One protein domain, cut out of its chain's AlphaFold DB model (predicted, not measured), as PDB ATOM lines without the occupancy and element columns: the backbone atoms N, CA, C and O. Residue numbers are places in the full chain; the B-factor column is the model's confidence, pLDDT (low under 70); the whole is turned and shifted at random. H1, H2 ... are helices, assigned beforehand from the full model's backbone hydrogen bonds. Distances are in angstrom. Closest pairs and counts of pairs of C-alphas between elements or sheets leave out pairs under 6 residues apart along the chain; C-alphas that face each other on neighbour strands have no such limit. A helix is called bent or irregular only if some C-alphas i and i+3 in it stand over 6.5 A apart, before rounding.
ATOM      1  N   THR A 163     307.091 193.417 330.024       87.75
ATOM      2  CA  THR A 163     307.750 192.894 328.819       87.75
ATOM      3  C   THR A 163     308.819 191.852 329.160       87.75
ATOM      4  O   THR A 163     308.971 190.880 328.425       87.75
ATOM      5  N   GLU A 164     309.552 192.023 330.264       85.88
ATOM      6  CA  GLU A 164     310.580 191.069 330.704       85.88
ATOM      7  C   GLU A 164     309.977 189.691 330.998       85.88
ATOM      8  O   GLU A 164     310.563 188.680 330.626       85.88
ATOM      9  N   VAL A 165     308.783 189.653 331.597       89.12
ATOM     10  CA  VAL A 165     308.097 188.411 331.973       89.12
ATOM     11  C   VAL A 165     307.355 187.803 330.782       89.12
ATOM     12  O   VAL A 165     307.546 186.634 330.456       89.12
ATOM     13  N   CYS A 166     306.538 188.592 330.080       88.69
ATOM     14  CA  CYS A 166     305.683 188.085 329.004       88.69
ATOM     15  C   CYS A 166     306.501 187.554 327.815       88.69
ATOM     16  O   CYS A 166     306.157 186.523 327.233       88.69
ATOM     17  N   THR A 167     307.604 188.220 327.455       86.56
ATOM     18  CA  THR A 167     308.389 187.880 326.249       86.56
ATOM     19  C   THR A 167     309.361 186.716 326.440       86.56
ATOM     20  O   THR A 167     310.058 186.335 325.493       86.56
ATOM     21  N   VAL A 168     309.365 186.094 327.627       82.38
ATOM     22  CA  VAL A 168     309.949 184.758 327.823       82.38
ATOM     23  C   VAL A 168     309.262 183.758 326.887       82.38
ATOM     24  O   VAL A 168     309.943 183.022 326.177       82.38
ATOM     25  N   CYS A 169     307.925 183.798 326.824       82.38
ATOM     26  CA  CYS A 169     307.118 182.930 325.962       82.38
ATOM     27  C   CYS A 169     306.604 183.664 324.710       82.38
ATOM     28  O   CYS A 169     306.621 183.111 323.613       82.38
ATOM     29  N   HIS A 170     306.200 184.932 324.832       84.69
ATOM     30  CA  HIS A 170     305.692 185.750 323.723       84.69
ATOM     31  C   HIS A 170     306.834 186.417 322.946       84.69
ATOM     32  O   HIS A 170     307.042 187.629 322.979       84.69
ATOM     33  N   LYS A 171     307.631 185.586 322.272       82.19
ATOM     34  CA  LYS A 171     308.932 185.961 321.691       82.19
ATOM     35  C   LYS A 171     308.832 187.015 320.596       82.19
ATOM     36  O   LYS A 171     309.721 187.852 320.486       82.19
ATOM     37  N   VAL A 172     307.748 186.987 319.826       80.62
ATOM     38  CA  VAL A 172     307.484 187.940 318.740       80.62
ATOM     39  C   VAL A 172     307.327 189.369 319.265       80.62
ATOM     40  O   VAL A 172     307.677 190.319 318.577       80.62
ATOM     41  N   GLN A 173     306.868 189.536 320.506       82.06
ATOM     42  CA  GLN A 173     306.653 190.843 321.130       82.06
ATOM     43  C   GLN A 173     307.933 191.434 321.742       82.06
ATOM     44  O   GLN A 173     307.932 192.587 322.175       82.06
ATOM     45  N   ARG A 174     309.038 190.679 321.778       82.94
ATOM     46  CA  ARG A 174     310.312 191.114 322.372       82.94
ATOM     47  C   ARG A 174     310.909 192.337 321.680       82.94
ATOM     48  O   ARG A 174     311.459 193.206 322.355       82.94
ATOM     49  N   ASP A 175     310.737 192.415 320.363       81.06
ATOM     50  CA  ASP A 175     311.201 193.530 319.532       81.06
ATOM     51  C   ASP A 175     310.186 194.684 319.493       81.06
ATOM     52  O   ASP A 175     310.311 195.618 318.706       81.06
ATOM     53  N   GLY A 176     309.190 194.647 320.379       80.12
ATOM     54  CA  GLY A 176     308.208 195.698 320.567       80.12
ATOM     55  C   GLY A 176     306.985 195.604 319.657       80.12
ATOM     56  O   GLY A 176     306.911 194.828 318.704       80.12
ATOM     57  N   VAL A 177     305.990 196.429 319.977       78.50
ATOM     58  CA  VAL A 177     304.773 196.600 319.180       78.50
ATOM     59  C   VAL A 177     305.156 197.128 317.789       78.50
ATOM     60  O   VAL A 177     306.065 197.945 317.654       78.50
ATOM     61  N   HIS A 178     304.507 196.622 316.735       78.44
ATOM     62  CA  HIS A 178     304.844 196.893 315.324       78.44
ATOM     63  C   HIS A 178     306.233 196.389 314.874       78.44
ATOM     64  O   HIS A 178     306.668 196.732 313.776       78.44
ATOM     65  N   GLY A 179     306.946 195.610 315.699       75.88
ATOM     66  CA  GLY A 179     308.326 195.188 315.420       75.88
ATOM     67  C   GLY A 179     309.348 196.331 315.501       75.88
ATOM     68  O   GLY A 179     310.412 196.259 314.884       75.88
ATOM     69  N   LEU A 180     309.022 197.417 316.210       81.88
ATOM     70  CA  LEU A 180     309.874 198.600 316.338       81.88
ATOM     71  C   LEU A 180     310.707 198.551 317.623       81.88
ATOM     72  O   LEU A 180     310.385 199.212 318.614       81.88
ATOM     73  N   ALA A 181     311.836 197.841 317.579       83.75
ATOM     74  CA  ALA A 181     312.703 197.658 318.747       83.75
ATOM     75  C   ALA A 181     313.180 198.987 319.362       83.75
ATOM     76  O   ALA A 181     313.280 199.111 320.580       83.75
ATOM     77  N   SER A 182     313.406 200.013 318.533       85.69
ATOM     78  CA  SER A 182     313.827 201.351 318.974       85.69
ATOM     79  C   SER A 182     312.783 202.111 319.797       85.69
ATOM     80  O   SER A 182     313.128 203.096 320.440       85.69
ATOM     81  N   HIS A 183     311.520 201.679 319.778       81.81
ATOM     82  CA  HIS A 183     310.421 202.311 320.509       81.81
ATOM     83  C   HIS A 183     309.938 201.454 321.683       81.81
ATOM     84  O   HIS A 183     308.935 201.796 322.304       81.81
ATOM     85  N   ARG A 184     310.648 200.363 322.010       81.38
ATOM     86  CA  ARG A 184     310.243 199.402 323.042       81.38
ATOM     87  C   ARG A 184     309.943 200.057 324.389       81.38
ATOM     88  O   ARG A 184     308.943 199.703 325.005       81.38
ATOM     89  N   ASP A 185     310.750 201.031 324.796       81.94
ATOM     90  CA  ASP A 185     310.597 201.733 326.080       81.94
ATOM     91  C   ASP A 185     309.333 202.606 326.148       81.94
ATOM     92  O   ASP A 185     308.891 202.972 327.233       81.94
ATOM     93  N   ASN A 186     308.730 202.914 324.995       81.38
ATOM     94  CA  ASN A 186     307.486 203.677 324.885       81.38
ATOM     95  C   ASN A 186     306.256 202.780 324.679       81.38
ATOM     96  O   ASN A 186     305.148 203.298 324.523       81.38
ATOM     97  N   ASN A 187     306.427 201.454 324.625       80.88
ATOM     98  CA  ASN A 187     305.298 200.550 324.450       80.88
ATOM     99  C   ASN A 187     304.402 200.558 325.695       80.88
ATOM    100  O   ASN A 187     304.901 200.642 326.821       80.88
ATOM    101  N   PRO A 188     303.078 200.427 325.516       81.81
ATOM    102  CA  PRO A 188     302.172 200.281 326.640       81.81
ATOM    103  C   PRO A 188     302.389 198.935 327.344       81.81
ATOM    104  O   PRO A 188     302.972 197.997 326.792       81.81
ATOM    105  N   ALA A 189     301.877 198.834 328.570       86.62
ATOM    106  CA  ALA A 189     301.839 197.586 329.322       86.62
ATOM    107  C   ALA A 189     301.097 196.500 328.521       86.62
ATOM    108  O   ALA A 189     300.045 196.775 327.951       86.62
ATOM    109  N   CYS A 190     301.575 195.253 328.510       86.31
ATOM    110  CA  CYS A 190     300.894 194.148 327.816       86.31
ATOM    111  C   CYS A 190     299.432 194.005 328.287       86.31
ATOM    112  O   CYS A 190     298.506 193.807 327.495       86.31
ATOM    113  N   THR A 191     299.237 194.222 329.588       86.94
ATOM    114  CA  THR A 191     297.942 194.195 330.281       86.94
ATOM    115  C   THR A 191     296.966 195.309 329.890       86.94
ATOM    116  O   THR A 191     295.785 195.202 330.204       86.94
ATOM    117  N   SER A 192     297.396 196.350 329.163       82.12
ATOM    118  CA  SER A 192     296.472 197.375 328.645       82.12
ATOM    119  C   SER A 192     295.620 196.873 327.476       82.12
ATOM    120  O   SER A 192     294.663 197.533 327.079       82.12
ATOM    121  N   CYS A 193     296.006 195.745 326.871       79.38
ATOM    122  CA  CYS A 193     295.348 195.183 325.694       79.38
ATOM    123  C   CYS A 193     294.709 193.818 325.968       79.38
ATOM    124  O   CYS A 193     293.700 193.500 325.341       79.38
ATOM    125  N   HIS A 194     295.284 193.003 326.858       84.94
ATOM    126  CA  HIS A 194     294.748 191.681 327.189       84.94
ATOM    127  C   HIS A 194     294.963 191.326 328.661       84.94
ATOM    128  O   HIS A 194     295.944 191.735 329.273       84.94
ATOM    129  N   SER A 195     294.067 190.514 329.218       86.50
ATOM    130  CA  SER A 195     294.267 189.922 330.541       86.50
ATOM    131  C   SER A 195     295.046 188.609 330.408       86.50
ATOM    132  O   SER A 195     294.672 187.777 329.579       86.50
ATOM    133  N   PRO A 196     296.103 188.366 331.204       90.12
ATOM    134  CA  PRO A 196     296.753 187.057 331.263       90.12
ATOM    135  C   PRO A 196     295.912 186.009 332.014       90.12
ATOM    136  O   PRO A 196     296.266 184.833 331.992       90.12
ATOM    137  N   HIS A 197     294.824 186.419 332.675       91.81
ATOM    138  CA  HIS A 197     293.978 185.560 333.508       91.81
ATOM    139  C   HIS A 197     292.635 185.195 332.861       91.81
ATOM    140  O   HIS A 197     291.793 184.590 333.517       91.81
ATOM    141  N   ASP A 198     292.410 185.591 331.607       84.31
ATOM    142  CA  ASP A 198     291.137 185.403 330.911       84.31
ATOM    143  C   ASP A 198     291.337 184.657 329.582       84.31
ATOM    144  O   ASP A 198     292.428 184.643 329.009       84.31
ATOM    145  N   ALA A 199     290.271 184.031 329.098       80.75
ATOM    146  CA  ALA A 199     290.200 183.353 327.812       80.75
ATOM    147  C   ALA A 199     289.690 184.252 326.677       80.75
ATOM    148  O   ALA A 199     289.707 183.836 325.515       80.75
ATOM    149  N   GLN A 200     289.225 185.468 326.984       81.44
ATOM    150  CA  GLN A 200     288.670 186.360 325.973       81.44
ATOM    151  C   GLN A 200     289.713 186.742 324.901       81.44
ATOM    152  O   GLN A 200     290.778 187.276 325.221       81.44
ATOM    153  N   PRO A 201     289.416 186.528 323.603       77.56
ATOM    154  CA  PRO A 201     290.313 186.935 322.528       77.56
ATOM    155  C   PRO A 201     290.484 188.457 322.464       77.56
ATOM    156  O   PRO A 201     289.505 189.201 322.542       77.56
ATOM    157  N   VAL A 202     291.704 188.920 322.173       76.94
ATOM    158  CA  VAL A 202     292.052 190.354 322.073       76.94
ATOM    159  C   VAL A 202     291.140 191.124 321.112       76.94
ATOM    160  O   VAL A 202     290.821 192.281 321.361       76.94
ATOM    161  N   VAL A 203     290.681 190.494 320.025       78.19
ATOM    162  CA  VAL A 203     289.751 191.124 319.070       78.19
ATOM    163  C   VAL A 203     288.405 191.442 319.725       78.19
ATOM    164  O   VAL A 203     287.867 192.524 319.505       78.19
ATOM    165  N   ALA A 204     287.881 190.541 320.559       82.69
ATOM    166  CA  ALA A 204     286.637 190.775 321.283       82.69
ATOM    167  C   ALA A 204     286.815 191.908 322.307       82.69
ATOM    168  O   ALA A 204     286.034 192.856 322.310       82.69
ATOM    169  N   THR A 205     287.905 191.886 323.079       81.81
ATOM    170  CA  THR A 205     288.233 192.966 324.024       81.81
ATOM    171  C   THR A 205     288.416 194.311 323.312       81.81
ATOM    172  O   THR A 205     287.944 195.342 323.788       81.81
ATOM    173  N   ALA A 206     289.057 194.336 322.140       84.06
ATOM    174  CA  ALA A 206     289.250 195.552 321.352       84.06
ATOM    175  C   ALA A 206     287.940 196.108 320.771       84.06
ATOM    176  O   ALA A 206     287.849 197.317 320.556       84.06
ATOM    177  N   LEU A 207     286.937 195.267 320.514       85.44
ATOM    178  CA  LEU A 207     285.597 195.717 320.135       85.44
ATOM    179  C   LEU A 207     284.870 196.330 321.341       85.44
ATOM    180  O   LEU A 207     284.380 197.451 321.249       85.44
ATOM    181  N   GLU A 208     284.880 195.650 322.488       86.69
ATOM    182  CA  GLU A 208     284.197 196.097 323.713       86.69
ATOM    183  C   GLU A 208     284.777 197.398 324.287       86.69
ATOM    184  O   GLU A 208     284.041 198.302 324.674       86.69
ATOM    185  N   THR A 209     286.104 197.529 324.286       84.62
ATOM    186  CA  THR A 209     286.828 198.700 324.823       84.62
ATOM    187  C   THR A 209     287.051 199.800 323.782       84.62
ATOM    188  O   THR A 209     287.731 200.801 324.037       84.62
ATOM    189  N   ARG A 210     286.534 199.625 322.558       86.62
ATOM    190  CA  ARG A 210     286.830 200.496 321.409       86.62
ATOM    191  C   ARG A 210     288.336 200.694 321.206       86.62
ATOM    192  O   ARG A 210     288.804 201.817 321.011       86.62
ATOM    193  N   SER A 211     289.101 199.611 321.296       87.50
ATOM    194  CA  SER A 211     290.553 199.573 321.090       87.50
ATOM    195  C   SER A 211     291.309 200.525 322.026       87.50
ATOM    196  O   SER A 211     292.230 201.224 321.604       87.50
ATOM    197  N   GLU A 212     290.905 200.577 323.300       84.62
ATOM    198  CA  GLU A 212     291.532 201.420 324.329       84.62
ATOM    199  C   GLU A 212     293.048 201.208 324.423       84.62
ATOM    200  O   GLU A 212     293.805 202.180 324.452       84.62
ATOM    201  N   GLY A 213     293.502 199.957 324.335       81.75
ATOM    202  CA  GLY A 213     294.927 199.630 324.299       81.75
ATOM    203  C   GLY A 213     295.688 200.319 323.156       81.75
ATOM    204  O   GLY A 213     296.762 200.871 323.374       81.75
ATOM    205  N   CYS A 214     295.109 200.397 321.950       84.00
ATOM    206  CA  CYS A 214     295.708 201.136 320.831       84.00
ATOM    207  C   CYS A 214     295.698 202.647 321.096       84.00
ATOM    208  O   CYS A 214     296.671 203.347 320.812       84.00
ATOM    209  N   ARG A 215     294.599 203.152 321.665       85.62
ATOM    210  CA  ARG A 215     294.397 204.582 321.932       85.62
ATOM    211  C   ARG A 215     295.226 205.129 323.092       85.62
ATOM    212  O   ARG A 215     295.305 206.339 323.253       85.62
ATOM    213  N   THR A 216     295.885 204.256 323.852       81.50
ATOM    214  CA  THR A 216     296.872 204.656 324.864       81.50
ATOM    215  C   THR A 216     298.056 205.397 324.228       81.50
ATOM    216  O   THR A 216     298.606 206.313 324.833       81.50
ATOM    217  N   CYS A 217     298.405 205.051 322.982       79.81
ATOM    218  CA  CYS A 217     299.464 205.718 322.218       79.81
ATOM    219  C   CYS A 217     298.932 206.446 320.972       79.81
ATOM    220  O   CYS A 217     299.518 207.437 320.538       79.81
ATOM    221  N   HIS A 218     297.836 205.967 320.379       85.94
ATOM    222  CA  HIS A 218     297.270 206.532 319.157       85.94
ATOM    223  C   HIS A 218     296.108 207.485 319.438       85.94
ATOM    224  O   HIS A 218     295.042 207.071 319.883       85.94
ATOM    225  N   ASP A 219     296.262 208.748 319.042       88.62
ATOM    226  CA  ASP A 219     295.159 209.705 319.025       88.62
ATOM    227  C   ASP A 219     294.638 209.914 317.595       88.62
ATOM    228  O   ASP A 219     295.373 210.315 316.687       88.62
ATOM    229  N   LEU A 220     293.349 209.630 317.382       86.12
ATOM    230  CA  LEU A 220     292.714 209.751 316.064       86.12
ATOM    231  C   LEU A 220     292.758 211.190 315.537       86.12
ATOM    232  O   LEU A 220     292.901 211.387 314.330       86.12
ATOM    233  N   THR A 221     292.669 212.187 316.422       87.50
ATOM    234  CA  THR A 221     292.687 213.605 316.041       87.50
ATOM    235  C   THR A 221     294.090 214.034 315.616       87.50
ATOM    236  O   THR A 221     294.250 214.662 314.571       87.50
ATOM    237  N   ALA A 222     295.116 213.647 316.369       89.50
ATOM    238  CA  ALA A 222     296.514 213.896 316.057       89.50
ATOM    239  C   ALA A 222     296.897 213.239 314.728       89.50
ATOM    240  O   ALA A 222     297.408 213.918 313.841       89.50
ATOM    241  N   MET A 223     296.548 211.962 314.524       86.44
ATOM    242  CA  MET A 223     296.786 211.269 313.250       86.44
ATOM    243  C   MET A 223     296.057 211.937 312.078       86.44
ATOM    244  O   MET A 223     296.598 212.033 310.979       86.44
ATOM    245  N   ALA A 224     294.830 212.415 312.295       85.75
ATOM    246  CA  ALA A 224     294.063 213.110 311.267       85.75
ATOM    247  C   ALA A 224     294.607 214.505 310.937       85.75
ATOM    248  O   ALA A 224     294.236 215.032 309.890       85.75
ATOM    249  N   ASN A 225     295.457 215.086 311.786       88.56
ATOM    250  CA  ASN A 225     296.071 216.402 311.595       88.56
ATOM    251  C   ASN A 225     297.545 216.327 311.178       88.56
ATOM    252  O   ASN A 225     298.075 217.308 310.663       88.56
ATOM    253  N   GLU A 226     298.186 215.172 311.333       91.12
ATOM    254  CA  GLU A 226     299.610 215.001 311.073       91.12
ATOM    255  C   GLU A 226     299.935 215.091 309.569       91.12
ATOM    256  O   GLU A 226     299.407 214.286 308.796       91.12
ATOM    257  N   PRO A 227     300.768 216.046 309.097       90.56
ATOM    258  CA  PRO A 227     301.002 216.274 307.668       90.56
ATOM    259  C   PRO A 227     301.518 215.059 306.893       90.56
ATOM    260  O   PRO A 227     301.246 214.947 305.699       90.56
ATOM    261  N   THR A 228     302.220 214.133 307.550       91.56
ATOM    262  CA  THR A 228     302.754 212.923 306.905       91.56
ATOM    263  C   THR A 228     301.696 211.853 306.594       91.56
ATOM    264  O   THR A 228     301.952 210.948 305.798       91.56
ATOM    265  N   VAL A 229     300.480 211.956 307.145       85.88
ATOM    266  CA  VAL A 229     299.390 211.004 306.876       85.88
ATOM    267  C   VAL A 229     298.656 211.367 305.580       85.88
ATOM    268  O   VAL A 229     298.071 212.447 305.464       85.88
ATOM    269  N   SER A 230     298.624 210.437 304.616       90.75
ATOM    270  CA  SER A 230     297.942 210.629 303.323       90.75
ATOM    271  C   SER A 230     296.427 210.856 303.454       90.75
ATOM    272  O   SER A 230     295.772 210.267 304.317       90.75
ATOM    273  N   ASP A 231     295.835 211.618 302.527       89.94
ATOM    274  CA  ASP A 231     294.382 211.858 302.482       89.94
ATOM    275  C   ASP A 231     293.568 210.560 302.397       89.94
ATOM    276  O   ASP A 231     292.509 210.427 303.015       89.94
ATOM    277  N   LYS A 232     294.096 209.562 301.676       89.62
ATOM    278  CA  LYS A 232     293.488 208.231 301.578       89.62
ATOM    279  C   LYS A 232     293.402 207.564 302.954       89.62
ATOM    280  O   LYS A 232     292.325 207.104 303.324       89.62
ATOM    281  N   ALA A 233     294.483 207.561 303.736       85.69
ATOM    282  CA  ALA A 233     294.485 207.003 305.092       85.69
ATOM    283  C   ALA A 233     293.531 207.765 306.031       85.69
ATOM    284  O   ALA A 233     292.720 207.142 306.718       85.69
ATOM    285  N   ARG A 234     293.528 209.109 305.977       88.12
ATOM    286  CA  ARG A 234     292.578 209.942 306.744       88.12
ATOM    287  C   ARG A 234     291.125 209.595 306.422       88.12
ATOM    288  O   ARG A 234     290.281 209.584 307.314       88.12
ATOM    289  N   SER A 235     290.822 209.302 305.155       88.12
ATOM    290  CA  SER A 235     289.472 208.925 304.726       88.12
ATOM    291  C   SER A 235     289.007 207.600 305.338       88.12
ATOM    292  O   SER A 235     287.857 207.514 305.765       88.12
ATOM    293  N   TYR A 236     289.898 206.610 305.465       88.19
ATOM    294  CA  TYR A 236     289.563 205.316 306.055       88.19
ATOM    295  C   TYR A 236     289.328 205.406 307.565       88.19
ATOM    296  O   TYR A 236     288.359 204.829 308.050       88.19
ATOM    297  N   HIS A 237     290.124 206.186 308.309       89.38
ATOM    298  CA  HIS A 237     289.947 206.323 309.763       89.38
ATOM    299  C   HIS A 237     288.608 206.947 310.178       89.38
ATOM    300  O   HIS A 237     288.155 206.714 311.296       89.38
ATOM    301  N   LYS A 238     287.913 207.671 309.286       86.69
ATOM    302  CA  LYS A 238     286.564 208.197 309.567       86.69
ATOM    303  C   LYS A 238     285.567 207.099 309.950       86.69
ATOM    304  O   LYS A 238     284.600 207.391 310.644       86.69
ATOM    305  N   VAL A 239     285.793 205.848 309.533       87.81
ATOM    306  CA  VAL A 239     284.938 204.709 309.901       87.81
ATOM    307  C   VAL A 239     284.917 204.450 311.414       87.81
ATOM    308  O   VAL A 239     283.908 203.964 311.918       87.81
ATOM    309  N   MET A 240     285.964 204.854 312.144       87.94
ATOM    310  CA  MET A 240     286.096 204.657 313.594       87.94
ATOM    311  C   MET A 240     285.138 205.515 314.433       87.94
ATOM    312  O   MET A 240     285.048 205.331 315.646       87.94
ATOM    313  N   VAL A 241     284.382 206.428 313.806       84.81
ATOM    314  CA  VAL A 241     283.233 207.082 314.458       84.81
ATOM    315  C   VAL A 241     282.153 206.066 314.842       84.81
ATOM    316  O   VAL A 241     281.411 206.286 315.795       84.81
ATOM    317  N   ARG A 242     282.063 204.949 314.108       85.38
ATOM    318  CA  ARG A 242     281.116 203.876 314.399       85.38
ATOM    319  C   ARG A 242     281.606 203.063 315.593       85.38
ATOM    320  O   ARG A 242     282.782 202.723 315.675       85.38
ATOM    321  N   GLU A 243     280.701 202.773 316.519       81.56
ATOM    322  CA  GLU A 243     281.036 202.092 317.776       81.56
ATOM    323  C   GLU A 243     281.187 200.574 317.605       81.56
ATOM    324  O   GLU A 243     281.814 199.930 318.431       81.56
ATOM    325  N   ASP A 244     280.681 200.018 316.500       86.31
ATOM    326  CA  ASP A 244     280.786 198.605 316.110       86.31
ATOM    327  C   ASP A 244     282.071 198.292 315.319       86.31
ATOM    328  O   ASP A 244     282.115 197.344 314.527       86.31
ATOM    329  N   ARG A 245     283.097 199.136 315.453       87.38
ATOM    330  CA  ARG A 245     284.372 199.002 314.748       87.38
ATOM    331  C   ARG A 245     285.541 199.052 315.718       87.38
ATOM    332  O   ARG A 245     285.579 199.887 316.622       87.38
ATOM    333  N   SER A 246     286.520 198.186 315.480       88.25
ATOM    334  CA  SER A 246     287.799 198.155 316.185       88.25
ATOM    335  C   SER A 246     288.941 198.534 315.245       88.25
ATOM    336  O   SER A 246     288.843 198.395 314.024       88.25
ATOM    337  N   CYS A 247     290.071 198.982 315.797       87.25
ATOM    338  CA  CYS A 247     291.272 199.212 314.992       87.25
ATOM    339  C   CYS A 247     291.712 197.926 314.267       87.25
ATOM    340  O   CYS A 247     292.201 197.989 313.137       87.25
ATOM    341  N   LEU A 248     291.487 196.762 314.885       86.00
ATOM    342  CA  LEU A 248     291.864 195.447 314.368       86.00
ATOM    343  C   LEU A 248     291.011 194.985 313.178       86.00
ATOM    344  O   LEU A 248     291.393 194.028 312.515       86.00
ATOM    345  N   ASP A 249     289.922 195.675 312.834       86.00
ATOM    346  CA  ASP A 249     289.140 195.351 311.631       86.00
ATOM    347  C   ASP A 249     289.959 195.579 310.347       86.00
ATOM    348  O   ASP A 249     289.745 194.908 309.338       86.00
ATOM    349  N   CYS A 250     290.921 196.507 310.404       85.88
ATOM    350  CA  CYS A 250     291.835 196.835 309.309       85.88
ATOM    351  C   CYS A 250     293.312 196.603 309.675       85.88
ATOM    352  O   CYS A 250     294.100 196.214 308.818       85.88
TER     353      CYS A 250
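This is residues 163 to 250 of the 530 residues of the protein "EB_dh domain-containing protein" of Parahaliea aestuarii (UniProt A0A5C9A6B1). Seven short helices are strung along a loosely wound chain with few contacts between them: H1, H2 and H3 lie towards one end, H4 and H5 nearer the middle, and the hairpin of H6 and H7 at the other end. The long link of residues 187 to 201 loops between H3 and H4, and after H7 residues 242 to 250 fold back towards H4 and H5. The printed part has 88 residues with seven named helices, H1 to H7 in chain order, and no named strand; the class is all helix, with under half of the residues, 43 of 88, in named elements. It is only just compact, close to loose, with a radius of gyration of the C-alphas of 14.5 A, and its outline is only just flat, with spans of 40 by 30 by 17 A.

Start at H7, residues 231 to 241, the longest helix. It forms a helical hairpin with H6, residues 220 to 225: they only just touch, with 3 pairs of C-alphas within 8 A, the closest those of Ala 224 and Arg 234 at 5.7 A. Their lines stand at a shallow tilt of 26 degrees, opposite ways. Going back, you reach H5, residues 212 to 215, which meets H6 only through their link. H5 is close to but not clearly touching H4, residues 202 to 208; their closest C-alphas, those of Ala 206 and Glu 212, are 7.0 A apart. H4 is apart from H3, residues 181 to 186. H3 and H2, residues 171 to 175, touch only at the corner, and only just, with 3 pairs of C-alphas within 8 A; the closest, those of Asp 175 and Ala 181, are 4.5 A apart. H1, residues 163 to 166, is close to but not clearly touching H2, with the closest C-alphas, those of Thr 163 and Arg 174, 7.2 A apart. In H4 and H6 every O i to N i+4 pair is within hydrogen-bond range; H2 has 0 of 1, H3 0 of 2 and H7 3 of 7, beside 1 of 2, 2 of 3 and 6 of 8 O i to N i+3 pairs, while H1 and H5 are too short for an O i to N i+4 pair.

Find C-alpha 231 at (294.382, 211.858, 302.482); from there H7 runs 17.0 A to C-alpha 241 at (283.233, 207.082, 314.458). H3 spans 10.1 A, H4 9.9 A and H6 8.7 A. H3 is irregular, with C-alphas 182 and 185 7.8 A apart, and H2 only just, with C-alphas 172 and 175 6.8 A apart. H1 begins at C-alpha 163, (307.750, 192.894, 328.819).

The two C-alphas farthest apart, those of His 197 and Pro 227, are 40.7 A apart. The printed part has no cut. The link from H3 to H4 is long, with 15 residues; the other links between helices are tight. Residues 227 to 232, of which 231 and 232 belong to H7, stand free. The mean pLDDT of the printed part is 84.9, and no printed residue is under 70.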